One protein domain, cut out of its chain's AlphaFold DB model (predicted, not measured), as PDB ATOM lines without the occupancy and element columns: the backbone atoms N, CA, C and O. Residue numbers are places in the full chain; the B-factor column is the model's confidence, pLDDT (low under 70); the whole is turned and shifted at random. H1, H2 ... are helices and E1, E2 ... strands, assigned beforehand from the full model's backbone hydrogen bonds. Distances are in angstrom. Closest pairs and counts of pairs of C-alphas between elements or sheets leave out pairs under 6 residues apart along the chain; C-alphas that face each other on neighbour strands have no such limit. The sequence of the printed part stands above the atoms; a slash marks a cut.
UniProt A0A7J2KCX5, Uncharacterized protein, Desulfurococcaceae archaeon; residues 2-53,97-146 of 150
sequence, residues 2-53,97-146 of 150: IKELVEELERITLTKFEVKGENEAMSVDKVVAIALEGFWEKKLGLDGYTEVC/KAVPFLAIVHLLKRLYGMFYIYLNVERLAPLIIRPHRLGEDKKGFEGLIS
ATOM      1  N   ILE A   2     -56.924  -4.615 -26.176       86.88
ATOM      2  CA  ILE A   2     -56.473  -3.489 -25.316       86.88
ATOM      3  C   ILE A   2     -56.375  -3.885 -23.837       86.88
ATOM      4  O   ILE A   2     -55.433  -3.491 -23.163       86.88
ATOM      5  N   LYS A   3     -57.300  -4.728 -23.353       88.25
ATOM      6  CA  LYS A   3     -57.284  -5.248 -21.976       88.25
ATOM      7  C   LYS A   3     -55.987  -5.992 -21.654       88.25
ATOM      8  O   LYS A   3     -55.362  -5.675 -20.658       88.25
ATOM      9  N   GLU A   4     -55.542  -6.887 -22.536       89.19
ATOM     10  CA  GLU A   4     -54.277  -7.623 -22.366       89.19
ATOM     11  C   GLU A   4     -53.065  -6.681 -22.335       89.19
ATOM     12  O   GLU A   4     -52.177  -6.843 -21.502       89.19
ATOM     13  N   LEU A   5     -53.028  -5.670 -23.214       91.44
ATOM     14  CA  LEU A   5     -51.954  -4.671 -23.203       91.44
ATOM     15  C   LEU A   5     -51.955  -3.875 -21.890       91.44
ATOM     16  O   LEU A   5     -50.897  -3.634 -21.310       91.44
ATOM     17  N   VAL A   6     -53.138  -3.476 -21.420       93.19
ATOM     18  CA  VAL A   6     -53.311  -2.734 -20.170       93.19
ATOM     19  C   VAL A   6     -52.902  -3.583 -18.970       93.19
ATOM     20  O   VAL A   6     -52.121  -3.110 -18.160       93.19
ATOM     21  N   GLU A   7     -53.348  -4.833 -18.869       94.31
ATOM     22  CA  GLU A   7     -52.966  -5.756 -17.790       94.31
ATOM     23  C   GLU A   7     -51.446  -5.949 -17.716       94.31
ATOM     24  O   GLU A   7     -50.844  -5.931 -16.639       94.31
ATOM     25  N   GLU A   8     -50.801  -6.076 -18.872       94.38
ATOM     26  CA  GLU A   8     -49.353  -6.194 -18.968       94.38
ATOM     27  C   GLU A   8     -48.642  -4.891 -18.547       94.38
ATOM     28  O   GLU A   8     -47.648  -4.934 -17.816       94.38
ATOM     29  N   LEU A   9     -49.170  -3.725 -18.944       94.06
ATOM     30  CA  LEU A   9     -48.691  -2.415 -18.489       94.06
ATOM     31  C   LEU A   9     -48.871  -2.230 -16.982       94.06
ATOM     32  O   LEU A   9     -47.952  -1.737 -16.329       94.06
ATOM     33  N   GLU A  10     -50.006  -2.640 -16.412       95.25
ATOM     34  CA  GLU A  10     -50.240  -2.603 -14.968       95.25
ATOM     35  C   GLU A  10     -49.191  -3.429 -14.228       95.25
ATOM     36  O   GLU A  10     -48.632  -2.976 -13.228       95.25
ATOM     37  N   ARG A  11     -48.873  -4.621 -14.750       94.81
ATOM     38  CA  ARG A  11     -47.876  -5.516 -14.154       94.81
ATOM     39  C   ARG A  11     -46.469  -4.922 -14.178       94.81
ATOM     40  O   ARG A  11     -45.745  -5.062 -13.198       94.81
ATOM     41  N   ILE A  12     -46.069  -4.280 -15.278       92.31
ATOM     42  CA  ILE A  12     -44.717  -3.715 -15.429       92.31
ATOM     43  C   ILE A  12     -44.577  -2.399 -14.659       92.31
ATOM     44  O   ILE A  12     -43.570  -2.166 -13.995       92.31
ATOM     45  N   THR A  13     -45.575  -1.521 -14.760       89.94
ATOM     46  CA  THR A  13     -45.508  -0.166 -14.190       89.94
ATOM     47  C   THR A  13     -45.979  -0.097 -12.742       89.94
ATOM     48  O   THR A  13     -45.832   0.952 -12.113       89.94
ATOM     49  N   LEU A  14     -46.571  -1.180 -12.221       89.62
ATOM     50  CA  LEU A  14     -47.224  -1.235 -10.909       89.62
ATOM     51  C   LEU A  14     -48.252  -0.104 -10.716       89.62
ATOM     52  O   LEU A  14     -48.496   0.354  -9.602       89.62
ATOM     53  N   THR A  15     -48.841   0.366 -11.819       91.62
ATOM     54  CA  THR A  15     -49.795   1.477 -11.867       91.62
ATOM     55  C   THR A  15     -51.105   0.975 -12.450       91.62
ATOM     56  O   THR A  15     -51.095   0.277 -13.457       91.62
ATOM     57  N   LYS A  16     -52.233   1.328 -11.829       95.00
ATOM     58  CA  LYS A  16     -53.566   0.953 -12.317       95.00
ATOM     59  C   LYS A  16     -54.019   1.811 -13.490       95.00
ATOM     60  O   LYS A  16     -53.641   2.980 -13.580       95.00
ATOM     61  N   PHE A  17     -54.849   1.238 -14.353       95.50
ATOM     62  CA  PHE A  17     -55.427   1.913 -15.507       95.50
ATOM     63  C   PHE A  17     -56.953   1.849 -15.477       95.50
ATOM     64  O   PHE A  17     -57.567   0.839 -15.144       95.50
ATOM     65  N   GLU A  18     -57.568   2.950 -15.881       94.25
ATOM     66  CA  GLU A  18     -58.992   3.055 -16.154       94.25
ATOM     67  C   GLU A  18     -59.210   2.852 -17.652       94.25
ATOM     68  O   GLU A  18     -58.767   3.661 -18.471       94.25
ATOM     69  N   VAL A  19     -59.900   1.773 -18.019       90.31
ATOM     70  CA  VAL A  19     -60.310   1.531 -19.405       90.31
ATOM     71  C   VAL A  19     -61.529   2.398 -19.712       90.31
ATOM     72  O   VAL A  19     -62.555   2.309 -19.037       90.31
ATOM     73  N   LYS A  20     -61.419   3.245 -20.738       84.00
ATOM     74  CA  LYS A  20     -62.481   4.128 -21.221       84.00
ATOM     75  C   LYS A  20     -62.983   3.617 -22.570       84.00
ATOM     76  O   LYS A  20     -62.321   3.741 -23.594       84.00
ATOM     77  N   GLY A  21     -64.178   3.036 -22.575       77.75
ATOM     78  CA  GLY A  21     -64.742   2.419 -23.777       77.75
ATOM     79  C   GLY A  21     -63.978   1.163 -24.208       77.75
ATOM     80  O   GLY A  21     -63.407   0.459 -23.380       77.75
ATOM     81  N   GLU A  22     -63.994   0.855 -25.506       79.38
ATOM     82  CA  GLU A  22     -63.392  -0.382 -26.031       79.38
ATOM     83  C   GLU A  22     -61.913  -0.244 -26.416       79.38
ATOM     84  O   GLU A  22     -61.230  -1.255 -26.551       79.38
ATOM     85  N   ASN A  23     -61.422   0.988 -26.596       86.75
ATOM     86  CA  ASN A  23     -60.175   1.265 -27.318       86.75
ATOM     87  C   ASN A  23     -59.294   2.349 -26.677       86.75
ATOM     88  O   ASN A  23     -58.312   2.752 -27.292       86.75
ATOM     89  N   GLU A  24     -59.616   2.819 -25.470       92.62
ATOM     90  CA  GLU A  24     -58.815   3.800 -24.732       92.62
ATOM     91  C   GLU A  24     -58.600   3.318 -23.293       92.62
ATOM     92  O   GLU A  24     -59.483   2.730 -22.669       92.62
ATOM     93  N   ALA A  25     -57.416   3.572 -22.746       94.44
ATOM     94  CA  ALA A  25     -57.132   3.396 -21.331       94.44
ATOM     95  C   ALA A  25     -56.205   4.505 -20.835       94.44
ATOM     96  O   ALA A  25     -55.356   4.993 -21.575       94.44
ATOM     97  N   MET A  26     -56.340   4.894 -19.573       95.62
ATOM     98  CA  MET A  26     -55.506   5.927 -18.958       95.62
ATOM     99  C   MET A  26     -55.082   5.490 -17.563       95.62
ATOM    100  O   MET A  26     -55.893   4.945 -16.820       95.62
ATOM    101  N   SER A  27     -53.828   5.722 -17.193       95.94
ATOM    102  CA  SER A  27     -53.356   5.427 -15.844       95.94
ATOM    103  C   SER A  27     -54.076   6.302 -14.816       95.94
ATOM    104  O   SER A  27     -54.415   7.456 -15.086       95.94
ATOM    105  N   VAL A  28     -54.285   5.773 -13.608       94.12
ATOM    106  CA  VAL A  28     -54.965   6.496 -12.513       94.12
ATOM    107  C   VAL A  28     -54.240   7.788 -12.121       94.12
ATOM    108  O   VAL A  28     -54.868   8.761 -11.709       94.12
ATOM    109  N   ASP A  29     -52.915   7.831 -12.299       90.94
ATOM    110  CA  ASP A  29     -52.086   9.020 -12.075       90.94
ATOM    111  C   ASP A  29     -52.072   9.995 -13.269       90.94
ATOM    112  O   ASP A  29     -51.425  11.038 -13.199       90.94
ATOM    113  N   LYS A  30     -52.797   9.673 -14.351       92.50
ATOM    114  CA  LYS A  30     -52.933  10.459 -15.589       92.50
ATOM    115  C   LYS A  30     -51.603  10.747 -16.301       92.50
ATOM    116  O   LYS A  30     -51.498  11.702 -17.073       92.50
ATOM    117  N   VAL A  31     -50.578   9.935 -16.046       92.75
ATOM    118  CA  VAL A  31     -49.270  10.060 -16.702       92.75
ATOM    119  C   VAL A  31     -49.227   9.306 -18.023       92.75
ATOM    120  O   VAL A  31     -48.545   9.754 -18.939       92.75
ATOM    121  N   VAL A  32     -49.943   8.188 -18.135       96.19
ATOM    122  CA  VAL A  32     -49.920   7.316 -19.310       96.19
ATOM    123  C   VAL A  32     -51.319   7.192 -19.886       96.19
ATOM    124  O   VAL A  32     -52.281   7.001 -19.146       96.19
ATOM    125  N   ALA A  33     -51.438   7.244 -21.208       95.69
ATOM    126  CA  ALA A  33     -52.663   6.873 -21.904       95.69
ATOM    127  C   ALA A  33     -52.342   5.946 -23.074       95.69
ATOM    128  O   ALA A  33     -51.306   6.100 -23.707       95.69
ATOM    129  N   ILE A  34     -53.218   4.992 -23.362       95.81
ATOM    130  CA  ILE A  34     -53.125   4.076 -24.496       95.81
ATOM    131  C   ILE A  34     -54.393   4.230 -25.326       95.81
ATOM    132  O   ILE A  34     -55.489   4.266 -24.766       95.81
ATOM    133  N   ALA A  35     -54.253   4.273 -26.646       94.69
ATOM    134  CA  ALA A  35     -55.383   4.221 -27.567       94.69
ATOM    135  C   ALA A  35     -55.025   3.449 -28.844       94.69
ATOM    136  O   ALA A  35     -53.891   2.995 -29.003       94.69
ATOM    137  N   LEU A  36     -55.986   3.288 -29.754       93.00
ATOM    138  CA  LEU A  36     -55.682   2.880 -31.129       93.00
ATOM    139  C   LEU A  36     -54.856   3.957 -31.840       93.00
ATOM    140  O   LEU A  36     -55.037   5.147 -31.585       93.00
ATOM    141  N   GLU A  37     -53.981   3.528 -32.748       92.56
ATOM    142  CA  GLU A  37     -53.195   4.439 -33.583       92.56
ATOM    143  C   GLU A  37     -54.066   5.481 -34.295       92.56
ATOM    144  O   GLU A  37     -55.186   5.204 -34.729       92.56
ATOM    145  N   GLY A  38     -53.554   6.709 -34.377       90.06
ATOM    146  CA  GLY A  38     -54.256   7.824 -35.012       90.06
ATOM    147  C   GLY A  38     -55.312   8.492 -34.125       90.06
ATOM    148  O   GLY A  38     -55.825   9.555 -34.488       90.06
ATOM    149  N   PHE A  39     -55.639   7.933 -32.954       90.94
ATOM    150  CA  PHE A  39     -56.572   8.562 -32.018       90.94
ATOM    151  C   PHE A  39     -56.034   9.902 -31.507       90.94
ATOM    152  O   PHE A  39     -56.741  10.913 -31.536       90.94
ATOM    153  N   TRP A  40     -54.772   9.941 -31.078       88.38
ATOM    154  CA  TRP A  40     -54.163  11.157 -30.543       88.38
ATOM    155  C   TRP A  40     -53.776  12.142 -31.633       88.38
ATOM    156  O   TRP A  40     -53.861  13.343 -31.396       88.38
ATOM    157  N   GLU A  41     -53.451  11.674 -32.837       88.38
ATOM    158  CA  GLU A  41     -53.242  12.560 -33.987       88.38
ATOM    159  C   GLU A  41     -54.490  13.404 -34.263       88.38
ATOM    160  O   GLU A  41     -54.408  14.628 -34.358       88.38
ATOM    161  N   LYS A  42     -55.665  12.756 -34.289       89.44
ATOM    162  CA  LYS A  42     -56.967  13.413 -34.491       89.44
ATOM    163  C   LYS A  42     -57.304  14.402 -33.369       89.44
ATOM    164  O   LYS A  42     -58.051  15.348 -33.599       89.44
ATOM    165  N   LYS A  43     -56.770  14.194 -32.160       88.94
ATOM    166  CA  LYS A  43     -57.106  14.976 -30.958       88.94
ATOM    167  C   LYS A  43     -56.123  16.113 -30.659       88.94
ATOM    168  O   LYS A  43     -56.543  17.161 -30.178       88.94
ATOM    169  N   LEU A  44     -54.828  15.901 -30.893       86.44
ATOM    170  CA  LEU A  44     -53.742  16.829 -30.544       86.44
ATOM    171  C   LEU A  44     -53.216  17.619 -31.750       86.44
ATOM    172  O   LEU A  44     -52.633  18.693 -31.558       86.44
ATOM    173  N   GLY A  45     -53.406  17.094 -32.965       89.44
ATOM    174  CA  GLY A  45     -52.701  17.544 -34.161       89.44
ATOM    175  C   GLY A  45     -51.239  17.079 -34.187       89.44
ATOM    176  O   GLY A  45     -50.670  16.698 -33.162       89.44
ATOM    177  N   LEU A  46     -50.632  17.118 -35.375       88.00
ATOM    178  CA  LEU A  46     -49.250  16.674 -35.608       88.00
ATOM    179  C   LEU A  46     -48.220  17.813 -35.554       88.00
ATOM    180  O   LEU A  46     -47.017  17.554 -35.548       88.00
ATOM    181  N   ASP A  47     -48.673  19.063 -35.477       93.00
ATOM    182  CA  ASP A  47     -47.797  20.231 -35.547       93.00
ATOM    183  C   ASP A  47     -46.749  20.233 -34.428       93.00
ATOM    184  O   ASP A  47     -47.057  20.099 -33.235       93.00
ATOM    185  N   GLY A  48     -45.489  20.382 -34.834       93.31
ATOM    186  CA  GLY A  48     -44.332  20.432 -33.947       93.31
ATOM    187  C   GLY A  48     -43.840  19.077 -33.432       93.31
ATOM    188  O   GLY A  48     -42.831  19.052 -32.726       93.31
ATOM    189  N   TYR A  49     -44.500  17.959 -33.759       95.75
ATOM    190  CA  TYR A  49     -43.976  16.628 -33.443       95.75
ATOM    191  C   TYR A  49     -42.848  16.239 -34.397       95.75
ATOM    192  O   TYR A  49     -42.994  16.300 -35.614       95.75
ATOM    193  N   THR A  50     -41.733  15.793 -33.827       95.94
ATOM    194  CA  THR A  50     -40.602  15.231 -34.567       95.94
ATOM    195  C   THR A  50     -40.315  13.820 -34.083       95.94
ATOM    196  O   THR A  50     -40.474  13.521 -32.896       95.94
ATOM    197  N   GLU A  51     -39.892  12.954 -35.001       97.38
ATOM    198  CA  GLU A  51     -39.359  11.639 -34.645       97.38
ATOM    199  C   GLU A  51     -38.053  11.820 -33.864       97.38
ATOM    200  O   GLU A  51     -37.223  12.656 -34.228       97.38
ATOM    201  N   VAL A  52     -37.888  11.052 -32.789       97.31
ATOM    202  CA  VAL A  52     -36.682  11.029 -31.951       97.31
ATOM    203  C   VAL A  52     -36.264   9.590 -31.667       97.31
ATOM    204  O   VAL A  52     -37.078   8.664 -31.722       97.31
ATOM    205  N   CYS A  53     -34.994   9.384 -31.334       96.00
ATOM    206  CA  CYS A  53     -34.481   8.081 -30.938       96.00
ATOM    207  C   CYS A  53     -34.528   7.919 -29.415       96.00
ATOM    208  O   CYS A  53     -34.307   8.862 -28.659       96.00
ATOM    209  N   LYS A  97     -41.368   9.743 -17.205       94.19
ATOM    210  CA  LYS A  97     -41.132   8.630 -16.268       94.19
ATOM    211  C   LYS A  97     -40.535   7.439 -17.037       94.19
ATOM    212  O   LYS A  97     -41.131   6.972 -18.006       94.19
ATOM    213  N   ALA A  98     -39.384   6.930 -16.592       95.06
ATOM    214  CA  ALA A  98     -38.621   5.939 -17.354       95.06
ATOM    215  C   ALA A  98     -39.343   4.590 -17.470       95.06
ATOM    216  O   ALA A  98     -39.410   4.012 -18.551       95.06
ATOM    217  N   VAL A  99     -39.922   4.099 -16.370       94.69
ATOM    218  CA  VAL A  99     -40.609   2.797 -16.330       94.69
ATOM    219  C   VAL A  99     -41.768   2.709 -17.335       94.69
ATOM    220  O   VAL A  99     -41.737   1.797 -18.158       94.69
ATOM    221  N   PRO A 100     -42.766   3.618 -17.348       95.25
ATOM    222  CA  PRO A 100     -43.846   3.539 -18.332       95.25
ATOM    223  C   PRO A 100     -43.364   3.733 -19.772       95.25
ATOM    224  O   PRO A 100     -43.875   3.066 -20.667       95.25
ATOM    225  N   PHE A 101     -42.353   4.577 -19.999       97.19
ATOM    226  CA  PHE A 101     -41.740   4.734 -21.319       97.19
ATOM    227  C   PHE A 101     -41.177   3.404 -21.814       97.19
ATOM    228  O   PHE A 101     -41.623   2.876 -22.837       97.19
ATOM    229  N   LEU A 102     -40.253   2.815 -21.065       96.88
ATOM    230  CA  LEU A 102     -39.608   1.571 -21.465       96.88
ATOM    231  C   LEU A 102     -40.606   0.405 -21.543       96.88
ATOM    232  O   LEU A 102     -40.459  -0.452 -22.411       96.88
ATOM    233  N   ALA A 103     -41.649   0.398 -20.705       96.56
ATOM    234  CA  ALA A 103     -42.728  -0.583 -20.775       96.56
ATOM    235  C   ALA A 103     -43.495  -0.501 -22.104       96.56
ATOM    236  O   ALA A 103     -43.656  -1.519 -22.773       96.56
ATOM    237  N   ILE A 104     -43.919   0.695 -22.530       96.69
ATOM    238  CA  ILE A 104     -44.623   0.872 -23.809       96.69
ATOM    239  C   ILE A 104     -43.720   0.464 -24.977       96.69
ATOM    240  O   ILE A 104     -44.145  -0.308 -25.835       96.69
ATOM    241  N   VAL A 105     -42.460   0.911 -24.983       96.94
ATOM    242  CA  VAL A 105     -41.481   0.527 -26.015       96.94
ATOM    243  C   VAL A 105     -41.327  -0.990 -26.090       96.94
ATOM    244  O   VAL A 105     -41.408  -1.564 -27.177       96.94
ATOM    245  N   HIS A 106     -41.144  -1.650 -24.944       96.06
ATOM    246  CA  HIS A 106     -41.009  -3.101 -24.868       96.06
ATOM    247  C   HIS A 106     -42.233  -3.815 -25.454       96.06
ATOM    248  O   HIS A 106     -42.087  -4.724 -26.273       96.06
ATOM    249  N   LEU A 107     -43.437  -3.390 -25.070       95.19
ATOM    250  CA  LEU A 107     -44.680  -4.023 -25.503       95.19
ATOM    251  C   LEU A 107     -44.941  -3.833 -26.992       95.19
ATOM    252  O   LEU A 107     -45.265  -4.802 -27.676       95.19
ATOM    253  N   LEU A 108     -44.740  -2.624 -27.516       94.56
ATOM    254  CA  LEU A 108     -44.903  -2.363 -28.943       94.56
ATOM    255  C   LEU A 108     -43.861  -3.116 -29.772       94.56
ATOM    256  O   LEU A 108     -44.214  -3.759 -30.760       94.56
ATOM    257  N   LYS A 109     -42.599  -3.145 -29.323       94.75
ATOM    258  CA  LYS A 109     -41.548  -3.937 -29.974       94.75
ATOM    259  C   LYS A 109     -41.891  -5.427 -29.990       94.75
ATOM    260  O   LYS A 109     -41.659  -6.078 -31.005       94.75
ATOM    261  N   ARG A 110     -42.450  -5.962 -28.900       94.62
ATOM    262  CA  ARG A 110     -42.864  -7.370 -28.792       94.62
ATOM    263  C   ARG A 110     -44.053  -7.705 -29.697       94.62
ATOM    264  O   ARG A 110     -44.055  -8.771 -30.299       94.62
ATOM    265  N   LEU A 111     -45.052  -6.826 -29.774       92.56
ATOM    266  CA  LEU A 111     -46.300  -7.072 -30.509       92.56
ATOM    267  C   LEU A 111     -46.183  -6.803 -32.014       92.56
ATOM    268  O   LEU A 111     -46.767  -7.535 -32.806       92.56
ATOM    269  N   TYR A 112     -45.436  -5.770 -32.403       93.62
ATOM    270  CA  TYR A 112     -45.390  -5.273 -33.783       93.62
ATOM    271  C   TYR A 112     -43.997  -5.357 -34.416       93.62
ATOM    272  O   TYR A 112     -43.834  -5.069 -35.598       93.62
ATOM    273  N   GLY A 113     -42.960  -5.715 -33.652       94.75
ATOM    274  CA  GLY A 113     -41.580  -5.798 -34.144       94.75
ATOM    275  C   GLY A 113     -40.891  -4.444 -34.341       94.75
ATOM    276  O   GLY A 113     -39.676  -4.402 -34.558       94.75
ATOM    277  N   MET A 114     -41.610  -3.330 -34.206       94.25
ATOM    278  CA  MET A 114     -41.102  -1.968 -34.385       94.25
ATOM    279  C   MET A 114     -41.848  -0.957 -33.512       94.25
ATOM    280  O   MET A 114     -42.931  -1.237 -33.003       94.25
ATOM    281  N   PHE A 115     -41.220   0.200 -33.314       96.12
ATOM    282  CA  PHE A 115     -41.799   1.358 -32.647       96.12
ATOM    283  C   PHE A 115     -41.114   2.632 -33.149       96.12
ATOM    284  O   PHE A 115     -39.953   2.600 -33.557       96.12
ATOM    285  N   TYR A 116     -41.832   3.739 -33.052       97.12
ATOM    286  CA  TYR A 116     -41.386   5.096 -33.319       97.12
ATOM    287  C   TYR A 116     -41.755   5.961 -32.116       97.12
ATOM    288  O   TYR A 116     -42.780   5.725 -31.467       97.12
ATOM    289  N   ILE A 117     -40.905   6.936 -31.805       98.00
ATOM    290  CA  ILE A 117     -41.095   7.862 -30.690       98.00
ATOM    291  C   ILE A 117     -41.192   9.265 -31.274       98.00
ATOM    292  O   ILE A 117     -40.335   9.668 -32.058       98.00
ATOM    293  N   TYR A 118     -42.211  10.011 -30.864       97.38
ATOM    294  CA  TYR A 118     -42.439  11.376 -31.307       97.38
ATOM    295  C   TYR A 118     -42.554  12.317 -30.120       97.38
ATOM    296  O   TYR A 118     -43.313  12.076 -29.179       97.38
ATOM    297  N   LEU A 119     -41.814  13.418 -30.195       96.38
ATOM    298  CA  LEU A 119     -41.767  14.460 -29.180       96.38
ATOM    299  C   LEU A 119     -42.116  15.802 -29.818       96.38
ATOM    300  O   LEU A 119     -41.671  16.099 -30.926       96.38
ATOM    301  N   ASN A 120     -42.904  16.622 -29.124       96.00
ATOM    302  CA  ASN A 120     -43.214  17.962 -29.605       96.00
ATOM    303  C   ASN A 120     -42.096  18.945 -29.224       96.00
ATOM    304  O   ASN A 120     -41.842  19.173 -28.043       96.00
ATOM    305  N   VAL A 121     -41.424  19.521 -30.222       95.19
ATOM    306  CA  VAL A 121     -40.289  20.449 -30.026       95.19
ATOM    307  C   VAL A 121     -40.701  21.921 -30.032       95.19
ATOM    308  O   VAL A 121     -39.849  22.813 -30.008       95.19
ATOM    309  N   GLU A 122     -42.003  22.197 -30.085       94.62
ATOM    310  CA  GLU A 122     -42.545  23.555 -30.182       94.62
ATOM    311  C   GLU A 122     -43.396  23.952 -28.977       94.62
ATOM    312  O   GLU A 122     -43.488  25.136 -28.652       94.62
ATOM    313  N   ARG A 123     -43.979  22.975 -28.276       93.00
ATOM    314  CA  ARG A 123     -44.791  23.172 -27.071       93.00
ATOM    315  C   ARG A 123     -44.727  21.957 -26.155       93.00
ATOM    316  O   ARG A 123     -44.407  20.854 -26.589       93.00
ATOM    317  N   LEU A 124     -45.104  22.145 -24.892       91.81
ATOM    318  CA  LEU A 124     -45.270  21.029 -23.967       91.81
ATOM    319  C   LEU A 124     -46.451  20.163 -24.409       91.81
ATOM    320  O   LEU A 124     -47.604  20.590 -24.356       91.81
ATOM    321  N   ALA A 125     -46.146  18.939 -24.822       93.62
ATOM    322  CA  ALA A 125     -47.130  17.934 -25.182       93.62
ATOM    323  C   ALA A 125     -46.650  16.537 -24.748       93.62
ATOM    324  O   ALA A 125     -45.453  16.346 -24.492       93.62
ATOM    325  N   PRO A 126     -47.564  15.561 -24.632       95.44
ATOM    326  CA  PRO A 126     -47.190  14.182 -24.353       95.44
ATOM    327  C   PRO A 126     -46.238  13.609 -25.406       95.44
ATOM    328  O   PRO A 126     -46.325  13.942 -26.585       95.44
ATOM    329  N   LEU A 127     -45.346  12.722 -24.974       97.19
ATOM    330  CA  LEU A 127     -44.576  11.863 -25.869       97.19
ATOM    331  C   LEU A 127     -45.524  10.855 -26.511       97.19
ATOM    332  O   LEU A 127     -46.313  10.258 -25.783       97.19
ATOM    333  N   ILE A 128     -45.419  10.626 -27.816       96.94
ATOM    334  CA  ILE A 128     -46.174   9.585 -28.524       96.94
ATOM    335  C   ILE A 128     -45.228   8.427 -28.833       96.94
ATOM    336  O   ILE A 128     -44.140   8.642 -29.361       96.94
ATOM    337  N   ILE A 129     -45.640   7.199 -28.535       97.44
ATOM    338  CA  ILE A 129     -44.907   5.982 -28.886       97.44
ATOM    339  C   ILE A 129     -45.870   5.043 -29.603       97.44
ATOM    340  O   ILE A 129     -46.915   4.695 -29.056       97.44
ATOM    341  N   ARG A 130     -45.533   4.633 -30.824       95.88
ATOM    342  CA  ARG A 130     -46.447   3.860 -31.677       95.88
ATOM    343  C   ARG A 130     -45.706   2.985 -32.690       95.88
ATOM    344  O   ARG A 130     -44.540   3.256 -32.963       95.88
ATOM    345  N   PRO A 131     -46.320   1.914 -33.219       95.31
ATOM    346  CA  PRO A 131     -45.640   0.972 -34.105       95.31
ATOM    347  C   PRO A 131     -45.473   1.471 -35.544       95.31
ATOM    348  O   PRO A 131     -44.550   1.012 -36.211       95.31
ATOM    349  N   HIS A 132     -46.294   2.409 -36.024       95.19
ATOM    350  CA  HIS A 132     -46.179   2.986 -37.370       95.19
ATOM    351  C   HIS A 132     -45.895   4.488 -37.330       95.19
ATOM    352  O   HIS A 132     -46.060   5.136 -36.297       95.19
ATOM    353  N   ARG A 133     -45.437   5.049 -38.453       94.12
ATOM    354  CA  ARG A 133     -45.097   6.474 -38.524       94.12
ATOM    355  C   ARG A 133     -46.334   7.358 -38.385       94.12
ATOM    356  O   ARG A 133     -47.434   6.946 -38.753       94.12
ATOM    357  N   LEU A 134     -46.147   8.582 -37.882       91.38
ATOM    358  CA  LEU A 134     -47.232   9.567 -37.848       91.38
ATOM    359  C   LEU A 134     -47.807   9.788 -39.257       91.38
ATOM    360  O   LEU A 134     -47.060   9.852 -40.234       91.38
ATOM    361  N   GLY A 135     -49.130   9.894 -39.357       86.44
ATOM    362  CA  GLY A 135     -49.861   9.976 -40.624       86.44
ATOM    363  C   GLY A 135     -50.148   8.627 -41.301       86.44
ATOM    364  O   GLY A 135     -50.887   8.594 -42.284       86.44
ATOM    365  N   GLU A 136     -49.629   7.507 -40.783       86.75
ATOM    366  CA  GLU A 136     -50.036   6.164 -41.209       86.75
ATOM    367  C   GLU A 136     -51.142   5.630 -40.277       86.75
ATOM    368  O   GLU A 136     -50.866   5.200 -39.157       86.75
ATOM    369  N   ASP A 137     -52.406   5.635 -40.718       73.88
ATOM    370  CA  ASP A 137     -53.524   5.046 -39.952       73.88
ATOM    371  C   ASP A 137     -53.591   3.527 -40.224       73.88
ATOM    372  O   ASP A 137     -54.232   3.049 -41.167       73.88
ATOM    373  N   LYS A 138     -52.817   2.763 -39.445       82.44
ATOM    374  CA  LYS A 138     -52.723   1.295 -39.501       82.44
ATOM    375  C   LYS A 138     -53.285   0.674 -38.221       82.44
ATOM    376  O   LYS A 138     -53.444   1.326 -37.197       82.44
ATOM    377  N   LYS A 139     -53.601  -0.627 -38.269       84.00
ATOM    378  CA  LYS A 139     -54.115  -1.359 -37.100       84.00
ATOM    379  C   LYS A 139     -53.009  -1.552 -36.052       84.00
ATOM    380  O   LYS A 139     -52.232  -2.500 -36.154       84.00
ATOM    381  N   GLY A 140     -52.994  -0.708 -35.024       90.75
ATOM    382  CA  GLY A 140     -52.105  -0.833 -33.871       90.75
ATOM    383  C   GLY A 140     -52.572  -0.027 -32.659       90.75
ATOM    384  O   GLY A 140     -53.606   0.642 -32.705       90.75
ATOM    385  N   PHE A 141     -51.810  -0.116 -31.566       93.31
ATOM    386  CA  PHE A 141     -51.981   0.719 -30.375       93.31
ATOM    387  C   PHE A 141     -50.848   1.737 -30.265       93.31
ATOM    388  O   PHE A 141     -49.699   1.438 -30.581       93.31
ATOM    389  N   GLU A 142     -51.168   2.913 -29.746       94.81
ATOM    390  CA  GLU A 142     -50.224   3.974 -29.418       94.81
ATOM    391  C   GLU A 142     -50.301   4.326 -27.933       94.81
ATOM    392  O   GLU A 142     -51.366   4.268 -27.313       94.81
ATOM    393  N   GLY A 143     -49.155   4.684 -27.360       96.06
ATOM    394  CA  GLY A 143     -49.035   5.162 -25.993       96.06
ATOM    395  C   GLY A 143     -48.634   6.628 -25.936       96.06
ATOM    396  O   GLY A 143     -47.762   7.072 -26.679       96.06
ATOM    397  N   LEU A 144     -49.251   7.362 -25.016       96.38
ATOM    398  CA  LEU A 144     -48.865   8.705 -24.615       96.38
ATOM    399  C   LEU A 144     -48.231   8.698 -23.238       96.38
ATOM    400  O   LEU A 144     -48.691   7.988 -22.341       96.38
ATOM    401  N   ILE A 145     -47.245   9.572 -23.049       96.94
ATOM    402  CA  ILE A 145     -46.657   9.836 -21.738       96.94
ATOM    403  C   ILE A 145     -46.595  11.336 -21.514       96.94
ATOM    404  O   ILE A 145     -45.942  12.060 -22.263       96.94
ATOM    405  N   SER A 146     -47.270  11.807 -20.471       94.94
ATOM    406  CA  SER A 146     -47.261  13.214 -20.083       94.94
ATOM    407  C   SER A 146     -45.836  13.674 -19.742       94.94
ATOM    408  O   SER A 146     -45.127  12.966 -19.015       94.94
TER     409      SER A 146
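Overview. This is residues 2 to 53 and 97 to 146 of the 150 residues of an uncharacterized protein of Desulfurococcaceae archaeon (UniProt A0A7J2KCX5). One strongly twisted sheet of seven strands forms a wall, with two helices, H1 and H3, packed over one face and in contact with each other; E7, near the middle of the whole, is the fourth strand across. The short helix H2 only grazes the sheet with its residues 39 to 41. The printed part has 102 residues with three named helices and seven named strands, in the order H1 E1 E2 E3 H2 E4 H3 E5 E6 E7. The sheet runs E1 E2 E3 E7 E6 E5 E4, antiparallel throughout, and the class is mixed, helices and strands. The whole is compact, with a radius of gyration of the C-alphas of 12.5 A, and rounded, spanning 32 by 27 by 26 A.

Along the chain. H1, residues 2 to 13, begins at C-alpha 2 (-56.473, -3.489, -25.316) and is 16.0 A long. E1, residues 17 to 20, E2, residues 24 to 27, and E3, residues 32 to 36 and 13.9 A long, follow. H2 is residues 39 to 44 and E4 residues 49 to 52. After the cut, H3, residues 98 to 112, runs 21.0 A from C-alpha 98 (-38.621, 5.939, -17.354). E5, residues 116 to 120, is 13.5 A long; E6 is residues 127 to 130. E7, residues 141 to 145, is 13.6 A long and ends at C-alpha 145 (-46.657, 9.836, -21.738).

Arrangement. E1 E2 E3 and E5 E6 E7 are meanders, each strand the antiparallel neighbour of the one before. In the hairpin E1 and E2, N 18 and O 26 are 2.8 A apart, within hydrogen-bond range. E3, of the one meander, and E7, of the other, are antiparallel neighbours, with N 144 and O 33 at 2.7 A, within hydrogen-bond range. Edge strand E4 is the neighbour of E5, with N 50 and O 119 at 2.9 A. H1 and H3 are on the same face of the sheet, making two layers, helices on one face of a sheet. H1 runs along the strands over E2, at a height over the sheet of 9.5 A. H3 runs along the strands over E7 and E6, at 8.9 A; its closest C-alphas to E7 are Ile 104 and Gly 143, 6.5 A. H1 and H3 touch, closest at the C-alphas of Thr 13 and Pro 100, 5.8 A, at a steep tilt of 38 degrees, opposite ways. H2 is apart from both H1 and H3. In H1, H2 and H3 every O i to N i+4 pair is within hydrogen-bond range.

Size, cuts and confidence. The two C-alphas farthest apart, of Glu 4 and Glu 122, are 34.2 A from each other. Residues 54 to 96 are not printed, and C-alphas 53 and 97 are 16.1 A apart across this cut. Of the links that are printed whole, none is long. The mean pLDDT of the printed part is 92.9, and no printed residue is under 70.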